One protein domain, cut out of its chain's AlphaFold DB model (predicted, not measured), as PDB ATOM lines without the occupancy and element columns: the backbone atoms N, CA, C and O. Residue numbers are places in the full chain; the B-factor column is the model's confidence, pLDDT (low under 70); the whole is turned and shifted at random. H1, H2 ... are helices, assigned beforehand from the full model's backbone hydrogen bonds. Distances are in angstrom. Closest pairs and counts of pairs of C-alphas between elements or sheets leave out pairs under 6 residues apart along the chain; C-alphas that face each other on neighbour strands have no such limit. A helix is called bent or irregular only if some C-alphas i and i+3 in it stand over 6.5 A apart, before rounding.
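What this domain is: This is residues 6 to 91 of the 167 residues of an uncharacterized protein of Lactobacillus ultunensis DSM 16047 (UniProt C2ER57). Three long helices, H1, bent H3 and H5, form an up-and-down bundle, with short H2 and H4 at opposite ends. The 86 printed residues include five named helices, all helix. The whole is compact, radius of gyration of the C-alphas 13.5 A, spanning 38 by 23 by 17 A.

How they stand to each other: Start at H1, residues 6 to 30, then find H3, 38 to 58, by hydrogen bonds one helix but bent, C-alphas 47 and 50 standing 6.6 A apart. Residues 8 to 19 of H1 alone touch arm H3b, 50 to 58, closest C-alphas Ala 16 and Pro 50, 4.9 A. H5, 70 to 88, touches H1, closest C-alphas Asn 30 and Glu 88, 5.2 A. In H1, H5 and both H3 arms every O i to N i+4 pair is within hydrogen-bond range.

Where its parts are: Find C-alpha 6 at (6.019, 21.083, 25.397), where H1 begins. H2, 32 to 36, is only just irregular, C-alphas 33 and 36 being 6.9 A apart. H5 ends at (-1.437, -5.083, 48.910).

The domain as a whole: The printed part has no cut; residues 62 to 71 are under pLDDT 70.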
ATOM      1  N   LYS A   6       5.400  20.823  24.086       75.44
ATOM      2  CA  LYS A   6       6.019  21.083  25.397       75.44
ATOM      3  C   LYS A   6       5.080  20.718  26.553       75.44
ATOM      4  O   LYS A   6       5.523  20.072  27.496       75.44
ATOM      5  N   GLN A   7       3.798  21.082  26.468       76.44
ATOM      6  CA  GLN A   7       2.791  20.714  27.471       76.44
ATOM      7  C   GLN A   7       2.548  19.204  27.512       76.44
ATOM      8  O   GLN A   7       2.520  18.641  28.598       76.44
ATOM      9  N   GLN A   8       2.465  18.538  26.356       75.19
ATOM     10  CA  GLN A   8       2.298  17.080  26.289       75.19
ATOM     11  C   GLN A   8       3.447  16.343  26.982       75.19
ATOM     12  O   GLN A   8       3.216  15.417  27.756       75.19
ATOM     13  N   ARG A   9       4.688  16.787  26.752       77.31
ATOM     14  CA  ARG A   9       5.864  16.228  27.424       77.31
ATOM     15  C   ARG A   9       5.797  16.430  28.938       77.31
ATOM     16  O   ARG A   9       6.050  15.490  29.682       77.31
ATOM     17  N   ASN A  10       5.453  17.631  29.396       82.81
ATOM     18  CA  ASN A  10       5.343  17.913  30.827       82.81
ATOM     19  C   ASN A  10       4.233  17.074  31.482       82.81
ATOM     20  O   ASN A  10       4.463  16.493  32.537       82.81
ATOM     21  N   ALA A  11       3.072  16.947  30.834       81.12
ATOM     22  CA  ALA A  11       1.977  16.099  31.300       81.12
ATOM     23  C   ALA A  11       2.396  14.622  31.391       81.12
ATOM     24  O   ALA A  11       2.115  13.974  32.392       81.12
ATOM     25  N   ALA A  12       3.135  14.110  30.402       84.44
ATOM     26  CA  ALA A  12       3.661  12.743  30.419       84.44
ATOM     27  C   ALA A  12       4.557  12.479  31.636       84.44
ATOM     28  O   ALA A  12       4.396  11.472  32.323       84.44
ATOM     29  N   TRP A  13       5.475  13.405  31.925       86.25
ATOM     30  CA  TRP A  13       6.356  13.311  33.089       86.25
ATOM     31  C   TRP A  13       5.587  13.405  34.406       86.25
ATOM     32  O   TRP A  13       5.879  12.643  35.321       86.25
ATOM     33  N   ILE A  14       4.576  14.275  34.496       87.50
ATOM     34  CA  ILE A  14       3.698  14.348  35.673       87.50
ATOM     35  C   ILE A  14       2.983  13.007  35.885       87.50
ATOM     36  O   ILE A  14       3.016  12.468  36.987       87.50
ATOM     37  N   ILE A  15       2.398  12.427  34.831       87.81
ATOM     38  CA  ILE A  15       1.713  11.127  34.900       87.81
ATOM     39  C   ILE A  15       2.680  10.021  35.341       87.81
ATOM     40  O   ILE A  15       2.327   9.203  36.192       87.81
ATOM     41  N   ALA A  16       3.903  10.008  34.807       88.62
ATOM     42  CA  ALA A  16       4.942   9.061  35.197       88.62
ATOM     43  C   ALA A  16       5.316   9.200  36.681       88.62
ATOM     44  O   ALA A  16       5.323   8.205  37.402       88.62
ATOM     45  N   ILE A  17       5.555  10.427  37.157       91.44
ATOM     46  CA  ILE A  17       5.895  10.698  38.563       91.44
ATOM     47  C   ILE A  17       4.763  10.248  39.492       91.44
ATOM     48  O   ILE A  17       5.024   9.559  40.475       91.44
ATOM     49  N   ILE A  18       3.508  10.580  39.168       92.31
ATOM     50  CA  ILE A  18       2.345  10.172  39.970       92.31
ATOM     51  C   ILE A  18       2.217   8.645  39.990       92.31
ATOM     52  O   ILE A  18       1.986   8.062  41.045       92.31
ATOM     53  N   SER A  19       2.415   7.985  38.846       91.56
ATOM     54  CA  SER A  19       2.335   6.522  38.753       91.56
ATOM     55  C   SER A  19       3.378   5.846  39.640       91.56
ATOM     56  O   SER A  19       3.058   4.915  40.377       91.56
ATOM     57  N   VAL A  20       4.614   6.354  39.621       92.25
ATOM     58  CA  VAL A  20       5.690   5.876  40.497       92.25
ATOM     59  C   VAL A  20       5.350   6.132  41.963       92.25
ATOM     60  O   VAL A  20       5.515   5.229  42.777       92.25
ATOM     61  N   ALA A  21       4.831   7.311  42.311       92.81
ATOM     62  CA  ALA A  21       4.443   7.624  43.685       92.81
ATOM     63  C   ALA A  21       3.366   6.662  44.221       92.81
ATOM     64  O   ALA A  21       3.489   6.171  45.342       92.81
ATOM     65  N   ILE A  22       2.356   6.336  43.403       92.25
ATOM     66  CA  ILE A  22       1.316   5.353  43.743       92.25
ATOM     67  C   ILE A  22       1.936   3.970  43.974       92.25
ATOM     68  O   ILE A  22       1.666   3.331  44.988       92.25
ATOM     69  N   ALA A  23       2.798   3.513  43.066       90.81
ATOM     70  CA  ALA A  23       3.439   2.207  43.194       90.81
ATOM     71  C   ALA A  23       4.315   2.117  44.449       90.81
ATOM     72  O   ALA A  23       4.224   1.147  45.198       90.81
ATOM     73  N   VAL A  24       5.120   3.150  44.713       92.06
ATOM     74  CA  VAL A  24       5.964   3.247  45.910       92.06
ATOM     75  C   VAL A  24       5.110   3.194  47.175       92.06
ATOM     76  O   VAL A  24       5.450   2.450  48.091       92.06
ATOM     77  N   PHE A  25       3.980   3.905  47.215       92.62
ATOM     78  CA  PHE A  25       3.049   3.856  48.343       92.62
ATOM     79  C   PHE A  25       2.577   2.424  48.647       92.62
ATOM     80  O   PHE A  25       2.687   1.972  49.787       92.62
ATOM     81  N   PHE A  26       2.134   1.675  47.631       90.50
ATOM     82  CA  PHE A  26       1.700   0.283  47.808       90.50
ATOM     83  C   PHE A  26       2.850  -0.665  48.176       90.50
ATOM     84  O   PHE A  26       2.682  -1.545  49.023       90.50
ATOM     85  N   ILE A  27       4.037  -0.466  47.593       90.25
ATOM     86  CA  ILE A  27       5.238  -1.251  47.913       90.25
ATOM     87  C   ILE A  27       5.646  -1.056  49.375       90.25
ATOM     88  O   ILE A  27       5.949  -2.037  50.051       90.25
ATOM     89  N   PHE A  28       5.636   0.179  49.880       90.25
ATOM     90  CA  PHE A  28       5.951   0.454  51.283       90.25
ATOM     91  C   PHE A  28       4.905  -0.126  52.232       90.25
ATOM     92  O   PHE A  28       5.269  -0.655  53.279       90.25
ATOM     93  N   ARG A  29       3.624  -0.052  51.862       87.81
ATOM     94  CA  ARG A  29       2.520  -0.504  52.709       87.81
ATOM     95  C   ARG A  29       2.492  -2.020  52.901       87.81
ATOM     96  O   ARG A  29       2.309  -2.469  54.026       87.81
ATOM     97  N   ASN A  30       2.712  -2.797  51.839       85.31
ATOM     98  CA  ASN A  30       2.729  -4.263  51.936       85.31
ATOM     99  C   ASN A  30       4.135  -4.854  52.173       85.31
ATOM    100  O   ASN A  30       4.297  -5.997  52.594       85.31
ATOM    101  N   GLY A  31       5.182  -4.072  51.914       83.44
ATOM    102  CA  GLY A  31       6.572  -4.470  52.087       83.44
ATOM    103  C   GLY A  31       7.234  -4.963  50.800       83.44
ATOM    104  O   GLY A  31       6.639  -5.623  49.948       83.44
ATOM    105  N   VAL A  32       8.528  -4.662  50.682       85.00
ATOM    106  CA  VAL A  32       9.374  -4.909  49.496       85.00
ATOM    107  C   VAL A  32       9.574  -6.406  49.217       85.00
ATOM    108  O   VAL A  32       9.823  -6.804  48.082       85.00
ATOM    109  N   GLN A  33       9.433  -7.259  50.234       82.81
ATOM    110  CA  GLN A  33       9.632  -8.708  50.123       82.81
ATOM    111  C   GLN A  33       8.688  -9.384  49.116       82.81
ATOM    112  O   GLN A  33       9.076 -10.359  48.471       82.81
ATOM    113  N   TYR A  34       7.489  -8.827  48.916       81.12
ATOM    114  CA  TYR A  34       6.486  -9.369  48.000       81.12
ATOM    115  C   TYR A  34       6.651  -8.889  46.554       81.12
ATOM    116  O   TYR A  34       5.907  -9.327  45.677       81.12
ATOM    117  N   LEU A  35       7.659  -8.060  46.253       79.94
ATOM    118  CA  LEU A  35       7.941  -7.616  44.882       79.94
ATOM    119  C   LEU A  35       8.264  -8.767  43.926       79.94
ATOM    120  O   LEU A  35       8.017  -8.654  42.729       79.94
ATOM    121  N   LYS A  36       8.817  -9.867  44.451       83.94
ATOM    122  CA  LYS A  36       9.151 -11.060  43.662       83.94
ATOM    123  C   LYS A  36       7.916 -11.865  43.249       83.94
ATOM    124  O   LYS A  36       8.018 -12.698  42.352       83.94
ATOM    125  N   ASN A  37       6.769 -11.629  43.886       86.62
ATOM    126  CA  ASN A  37       5.521 -12.287  43.524       86.62
ATOM    127  C   ASN A  37       4.969 -11.718  42.215       86.62
ATOM    128  O   ASN A  37       5.269 -10.588  41.823       86.62
ATOM    129  N   SER A  38       4.090 -12.486  41.570       86.56
ATOM    130  CA  SER A  38       3.427 -12.094  40.322       86.56
ATOM    131  C   SER A  38       2.771 -10.713  40.417       86.56
ATOM    132  O   SER A  38       2.959  -9.894  39.522       86.56
ATOM    133  N   TYR A  39       2.087 -10.402  41.521       86.50
ATOM    134  CA  TYR A  39       1.453  -9.094  41.723       86.50
ATOM    135  C   TYR A  39       2.458  -7.935  41.775       86.50
ATOM    136  O   TYR A  39       2.176  -6.858  41.254       86.50
ATOM    137  N   GLY A  40       3.638  -8.149  42.365       85.81
ATOM    138  CA  GLY A  40       4.695  -7.135  42.439       85.81
ATOM    139  C   GLY A  40       5.309  -6.854  41.073       85.81
ATOM    140  O   GLY A  40       5.481  -5.697  40.689       85.81
ATOM    141  N   ILE A  41       5.547  -7.912  40.295       88.12
ATOM    142  CA  ILE A  41       6.017  -7.806  38.910       88.12
ATOM    143  C   ILE A  41       4.994  -7.049  38.055       88.12
ATOM    144  O   ILE A  41       5.367  -6.131  37.324       88.12
ATOM    145  N   VAL A  42       3.704  -7.382  38.177       90.19
ATOM    146  CA  VAL A  42       2.623  -6.689  37.459       90.19
ATOM    147  C   VAL A  42       2.589  -5.206  37.841       90.19
ATOM    148  O   VAL A  42       2.574  -4.358  36.949       90.19
ATOM    149  N   LEU A  43       2.664  -4.866  39.131       90.69
ATOM    150  CA  LEU A  43       2.708  -3.472  39.582       90.69
ATOM    151  C   LEU A  43       3.883  -2.702  38.963       90.69
ATOM    152  O   LEU A  43       3.684  -1.597  38.460       90.69
ATOM    153  N   ILE A  44       5.087  -3.285  38.926       90.50
ATOM    154  CA  ILE A  44       6.265  -2.647  38.317       90.50
ATOM    155  C   ILE A  44       6.067  -2.442  36.811       90.50
ATOM    156  O   ILE A  44       6.294  -1.337  36.318       90.50
ATOM    157  N   ILE A  45       5.635  -3.476  36.081       90.44
ATOM    158  CA  ILE A  45       5.433  -3.401  34.625       90.44
ATOM    159  C   ILE A  45       4.459  -2.278  34.285       90.44
ATOM    160  O   ILE A  45       4.757  -1.438  33.432       90.44
ATOM    161  N   PHE A  46       3.319  -2.235  34.979       89.31
ATOM    162  CA  PHE A  46       2.327  -1.204  34.727       89.31
ATOM    163  C   PHE A  46       2.859   0.173  35.100       89.31
ATOM    164  O   PHE A  46       2.793   1.074  34.280       89.31
ATOM    165  N   THR A  47       3.544   0.324  36.229       90.69
ATOM    166  CA  THR A  47       4.176   1.598  36.611       90.69
ATOM    167  C   THR A  47       5.199   2.112  35.587       90.69
ATOM    168  O   THR A  47       5.332   3.322  35.406       90.69
ATOM    169  N   MET A  48       5.901   1.222  34.878       89.50
ATOM    170  CA  MET A  48       6.913   1.595  33.881       89.50
ATOM    171  C   MET A  48       6.332   2.065  32.540       89.50
ATOM    172  O   MET A  48       6.990   2.827  31.832       89.50
ATOM    173  N   LEU A  49       5.105   1.672  32.180       87.88
ATOM    174  CA  LEU A  49       4.438   2.110  30.942       87.88
ATOM    175  C   LEU A  49       4.423   3.646  30.753       87.88
ATOM    176  O   LEU A  49       4.868   4.119  29.703       87.88
ATOM    177  N   PRO A  50       3.976   4.458  31.731       85.75
ATOM    178  CA  PRO A  50       3.979   5.914  31.607       85.75
ATOM    179  C   PRO A  50       5.393   6.511  31.622       85.75
ATOM    180  O   PRO A  50       5.620   7.548  31.000       85.75
ATOM    181  N   VAL A  51       6.364   5.847  32.258       86.44
ATOM    182  CA  VAL A  51       7.779   6.255  32.209       86.44
ATOM    183  C   VAL A  51       8.325   6.096  30.789       86.44
ATOM    184  O   VAL A  51       8.891   7.037  30.232       86.44
ATOM    185  N   LEU A  52       8.086   4.942  30.157       86.00
ATOM    186  CA  LEU A  52       8.447   4.699  28.758       86.00
ATOM    187  C   LEU A  52       7.770   5.710  27.825       86.00
ATOM    188  O   LEU A  52       8.423   6.268  26.944       86.00
ATOM    189  N   ALA A  53       6.491   6.009  28.057       81.38
ATOM    190  CA  ALA A  53       5.759   7.028  27.308       81.38
ATOM    191  C   ALA A  53       6.413   8.418  27.411       81.38
ATOM    192  O   ALA A  53       6.585   9.104  26.399       81.38
ATOM    193  N   ALA A  54       6.816   8.827  28.618       83.06
ATOM    194  CA  ALA A  54       7.482  10.105  28.859       83.06
ATOM    195  C   ALA A  54       8.857  10.185  28.173       83.06
ATOM    196  O   ALA A  54       9.204  11.217  27.584       83.06
ATOM    197  N   ILE A  55       9.620   9.088  28.181       84.69
ATOM    198  CA  ILE A  55      10.915   8.989  27.493       84.69
ATOM    199  C   ILE A  55      10.725   9.091  25.975       84.69
ATOM    200  O   ILE A  55      11.383   9.911  25.332       84.69
ATOM    201  N   LEU A  56       9.787   8.332  25.399       81.94
ATOM    202  CA  LEU A  56       9.497   8.350  23.959       81.94
ATOM    203  C   LEU A  56       9.065   9.740  23.471       81.94
ATOM    204  O   LEU A  56       9.533  10.214  22.433       81.94
ATOM    205  N   LEU A  57       8.224  10.432  24.245       76.81
ATOM    206  CA  LEU A  57       7.831  11.812  23.952       76.81
ATOM    207  C   LEU A  57       9.006  12.789  24.044       76.81
ATOM    208  O   LEU A  57       9.097  13.730  23.253       76.81
ATOM    209  N   THR A  58       9.930  12.562  24.979       80.38
ATOM    210  CA  THR A  58      11.160  13.355  25.093       80.38
ATOM    211  C   THR A  58      12.079  13.127  23.887       80.38
ATOM    212  O   THR A  58      12.649  14.087  23.371       80.38
ATOM    213  N   ALA A  59      12.119  11.901  23.357       79.94
ATOM    214  CA  ALA A  59      12.823  11.529  22.128       79.94
ATOM    215  C   ALA A  59      12.133  12.008  20.828       79.94
ATOM    216  O   ALA A  59      12.564  11.653  19.734       79.94
ATOM    217  N   LYS A  60      11.078  12.835  20.921       70.81
ATOM    218  CA  LYS A  60      10.271  13.354  19.795       70.81
ATOM    219  C   LYS A  60       9.586  12.275  18.939       70.81
ATOM    220  O   LYS A  60       9.159  12.571  17.824       70.81
ATOM    221  N   VAL A  61       9.408  11.061  19.459       72.31
ATOM    222  CA  VAL A  61       8.653  10.005  18.773       72.31
ATOM    223  C   VAL A  61       7.155  10.314  18.885       72.31
ATOM    224  O   VAL A  61       6.623  10.504  19.977       72.31
ATOM    225  N   SER A  62       6.452  10.396  17.753       56.38
ATOM    226  CA  SER A  62       5.090  10.957  17.651       56.38
ATOM    227  C   SER A  62       3.952  10.043  18.135       56.38
ATOM    228  O   SER A  62       2.816  10.203  17.693       56.38
ATOM    229  N   LEU A  63       4.214   9.057  18.994       54.19
ATOM    230  CA  LEU A  63       3.302   7.916  19.156       54.19
ATOM    231  C   LEU A  63       2.217   8.062  20.233       54.19
ATOM    232  O   LEU A  63       1.274   7.274  20.245       54.19
ATOM    233  N   PHE A  64       2.272   9.054  21.122       55.91
ATOM    234  CA  PHE A  64       1.468   8.987  22.347       55.91
ATOM    235  C   PHE A  64       0.167   9.812  22.320       55.91
ATOM    236  O   PHE A  64       0.028  10.812  23.020       55.91
ATOM    237  N   ARG A  65      -0.837   9.356  21.549       59.66
ATOM    238  CA  ARG A  65      -2.218   9.907  21.612       59.66
ATOM    239  C   ARG A  65      -2.887   9.718  22.982       59.66
ATOM    240  O   ARG A  65      -3.768  10.498  23.323       59.66
ATOM    241  N   TRP A  66      -2.446   8.737  23.774       53.97
ATOM    242  CA  TRP A  66      -3.028   8.380  25.077       53.97
ATOM    243  C   TRP A  66      -3.007   9.509  26.118       53.97
ATOM    244  O   TRP A  66      -3.934   9.624  26.907       53.97
ATOM    245  N   ILE A  67      -1.995  10.384  26.098       58.72
ATOM    246  CA  ILE A  67      -1.877  11.494  27.065       58.72
ATOM    247  C   ILE A  67      -2.841  12.644  26.737       58.72
ATOM    248  O   ILE A  67      -3.074  13.519  27.566       58.72
ATOM    249  N   ARG A  68      -3.422  12.659  25.531       61.12
ATOM    250  CA  ARG A  68      -4.301  13.750  25.094       61.12
ATOM    251  C   ARG A  68      -5.707  13.662  25.689       61.12
ATOM    252  O   ARG A  68      -6.392  14.676  25.683       61.12
ATOM    253  N   ASN A  69      -6.122  12.494  26.183       67.88
ATOM    254  CA  ASN A  69      -7.461  12.285  26.724       67.88
ATOM    255  C   ASN A  69      -7.414  12.078  28.247       67.88
ATOM    256  O   ASN A  69      -6.865  11.090  28.741       67.88
ATOM    257  N   ILE A  70      -8.023  13.015  28.981       67.75
ATOM    258  CA  ILE A  70      -8.106  13.007  30.445       67.75
ATOM    259  C   ILE A  70      -8.794  11.736  30.971       67.75
ATOM    260  O   ILE A  70      -8.358  11.181  31.979       67.75
ATOM    261  N   ASN A  71      -9.801  11.211  30.257       69.94
ATOM    262  CA  ASN A  71     -10.500   9.980  30.635       69.94
ATOM    263  C   ASN A  71      -9.559   8.779  30.583       69.94
ATOM    264  O   ASN A  71      -9.568   7.938  31.476       69.94
ATOM    265  N   THR A  72      -8.736   8.694  29.537       75.38
ATOM    266  CA  THR A  72      -7.810   7.577  29.342       75.38
ATOM    267  C   THR A  72      -6.733   7.565  30.425       75.38
ATOM    268  O   THR A  72      -6.422   6.511  30.979       75.38
ATOM    269  N   VAL A  73      -6.213   8.743  30.782       78.69
ATOM    270  CA  VAL A  73      -5.267   8.905  31.895       78.69
ATOM    271  C   VAL A  73      -5.929   8.564  33.236       78.69
ATOM    272  O   VAL A  73      -5.344   7.844  34.042       78.69
ATOM    273  N   GLY A  74      -7.164   9.020  33.466       81.31
ATOM    274  CA  GLY A  74      -7.930   8.701  34.673       81.31
ATOM    275  C   GLY A  74      -8.191   7.202  34.833       81.31
ATOM    276  O   GLY A  74      -7.907   6.637  35.888       81.31
ATOM    277  N   LEU A  75      -8.653   6.533  33.773       83.19
ATOM    278  CA  LEU A  75      -8.877   5.083  33.757       83.19
ATOM    279  C   LEU A  75      -7.586   4.300  34.000       83.19
ATOM    280  O   LEU A  75      -7.598   3.305  34.725       83.19
ATOM    281  N   TYR A  76      -6.466   4.763  33.442       87.00
ATOM    282  CA  TYR A  76      -5.164   4.167  33.710       87.00
ATOM    283  C   TYR A  76      -4.803   4.238  35.202       87.00
ATOM    284  O   TYR A  76      -4.373   3.237  35.770       87.00
ATOM    285  N   PHE A  77      -5.028   5.376  35.867       88.44
ATOM    286  CA  PHE A  77      -4.781   5.488  37.308       88.44
ATOM    287  C   PHE A  77      -5.710   4.609  38.141       88.44
ATOM    288  O   PHE A  77      -5.239   3.970  39.078       88.44
ATOM    289  N   VAL A  78      -6.995   4.514  37.787       87.88
ATOM    290  CA  VAL A  78      -7.927   3.570  38.431       87.88
ATOM    291  C   VAL A  78      -7.396   2.142  38.325       87.88
ATOM    292  O   VAL A  78      -7.379   1.409  39.313       87.88
ATOM    293  N   PHE A  79      -6.913   1.758  37.144       89.44
ATOM    294  CA  PHE A  79      -6.346   0.434  36.923       89.44
ATOM    295  C   PHE A  79      -5.057   0.216  37.723       89.44
ATOM    296  O   PHE A  79      -4.894  -0.827  38.352       89.44
ATOM    297  N   LEU A  80      -4.170   1.214  37.768       91.50
ATOM    298  CA  LEU A  80      -2.932   1.164  38.546       91.50
ATOM    299  C   LEU A  80      -3.207   1.031  40.050       91.50
ATOM    300  O   LEU A  80      -2.541   0.252  40.726       91.50
ATOM    301  N   VAL A  81      -4.215   1.738  40.567       89.56
ATOM    302  CA  VAL A  81      -4.681   1.596  41.955       89.56
ATOM    303  C   VAL A  81      -5.266   0.205  42.190       89.56
ATOM    304  O   VAL A  81      -4.952  -0.409  43.202       89.56
ATOM    305  N   GLY A  82      -6.050  -0.332  41.252       90.12
ATOM    306  CA  GLY A  82      -6.551  -1.707  41.330       90.12
ATOM    307  C   GLY A  82      -5.431  -2.747  41.390       90.12
ATOM    308  O   GLY A  82      -5.467  -3.642  42.231       90.12
ATOM    309  N   ILE A  83      -4.387  -2.594  40.569       89.75
ATOM    310  CA  ILE A  83      -3.183  -3.434  40.645       89.75
ATOM    311  C   ILE A  83      -2.471  -3.244  41.988       89.75
ATOM    312  O   ILE A  83      -2.042  -4.227  42.587       89.75
ATOM    313  N   GLY A  84      -2.359  -2.007  42.475       89.25
ATOM    314  CA  GLY A  84      -1.774  -1.692  43.776       89.25
ATOM    315  C   GLY A  84      -2.504  -2.371  44.937       89.25
ATOM    316  O   GLY A  84      -1.864  -2.993  45.776       89.25
ATOM    317  N   LEU A  85      -3.838  -2.354  44.928       89.50
ATOM    318  CA  LEU A  85      -4.672  -3.072  45.895       89.50
ATOM    319  C   LEU A  85      -4.520  -4.590  45.764       89.50
ATOM    320  O   LEU A  85      -4.433  -5.291  46.766       89.50
ATOM    321  N   SER A  86      -4.433  -5.108  44.537       89.75
ATOM    322  CA  SER A  86      -4.136  -6.525  44.307       89.75
ATOM    323  C   SER A  86      -2.755  -6.921  44.825       89.75
ATOM    324  O   SER A  86      -2.589  -8.028  45.330       89.75
ATOM    325  N   TYR A  87      -1.773  -6.022  44.734       88.19
ATOM    326  CA  TYR A  87      -0.468  -6.203  45.351       88.19
ATOM    327  C   TYR A  87      -0.548  -6.145  46.874       88.19
ATOM    328  O   TYR A  87       0.078  -6.971  47.522       88.19
ATOM    329  N   GLU A  88      -1.296  -5.211  47.457       88.38
ATOM    330  CA  GLU A  88      -1.437  -5.083  48.910       88.38
ATOM    331  C   GLU A  88      -2.084  -6.327  49.528       88.38
ATOM    332  O   GLU A  88      -1.508  -6.959  50.406       88.38
ATOM    333  N   GLU A  89      -3.220  -6.747  48.984       86.56
ATOM    334  CA  GLU A  89      -4.007  -7.873  49.497       86.56
ATOM    335  C   GLU A  89      -3.512  -9.241  48.992       86.56
ATOM    336  O   GLU A  89      -4.072 -10.276  49.346       86.56
ATOM    337  N   GLN A  90      -2.509  -9.263  48.099       87.81
ATOM    338  CA  GLN A  90      -2.027 -10.462  47.389       87.81
ATOM    339  C   GLN A  90      -3.171 -11.290  46.764       87.81
ATOM    340  O   GLN A  90      -3.139 -12.523  46.721       87.81
ATOM    341  N   SER A  91      -4.205 -10.604  46.268       88.00
ATOM    342  CA  SER A  91      -5.461 -11.211  45.825       88.00
ATOM    343  C   SER A  91      -6.035 -10.535  44.579       88.00
ATOM    344  O   SER A  91      -5.624  -9.454  44.153       88.00
TER     345      SER A  91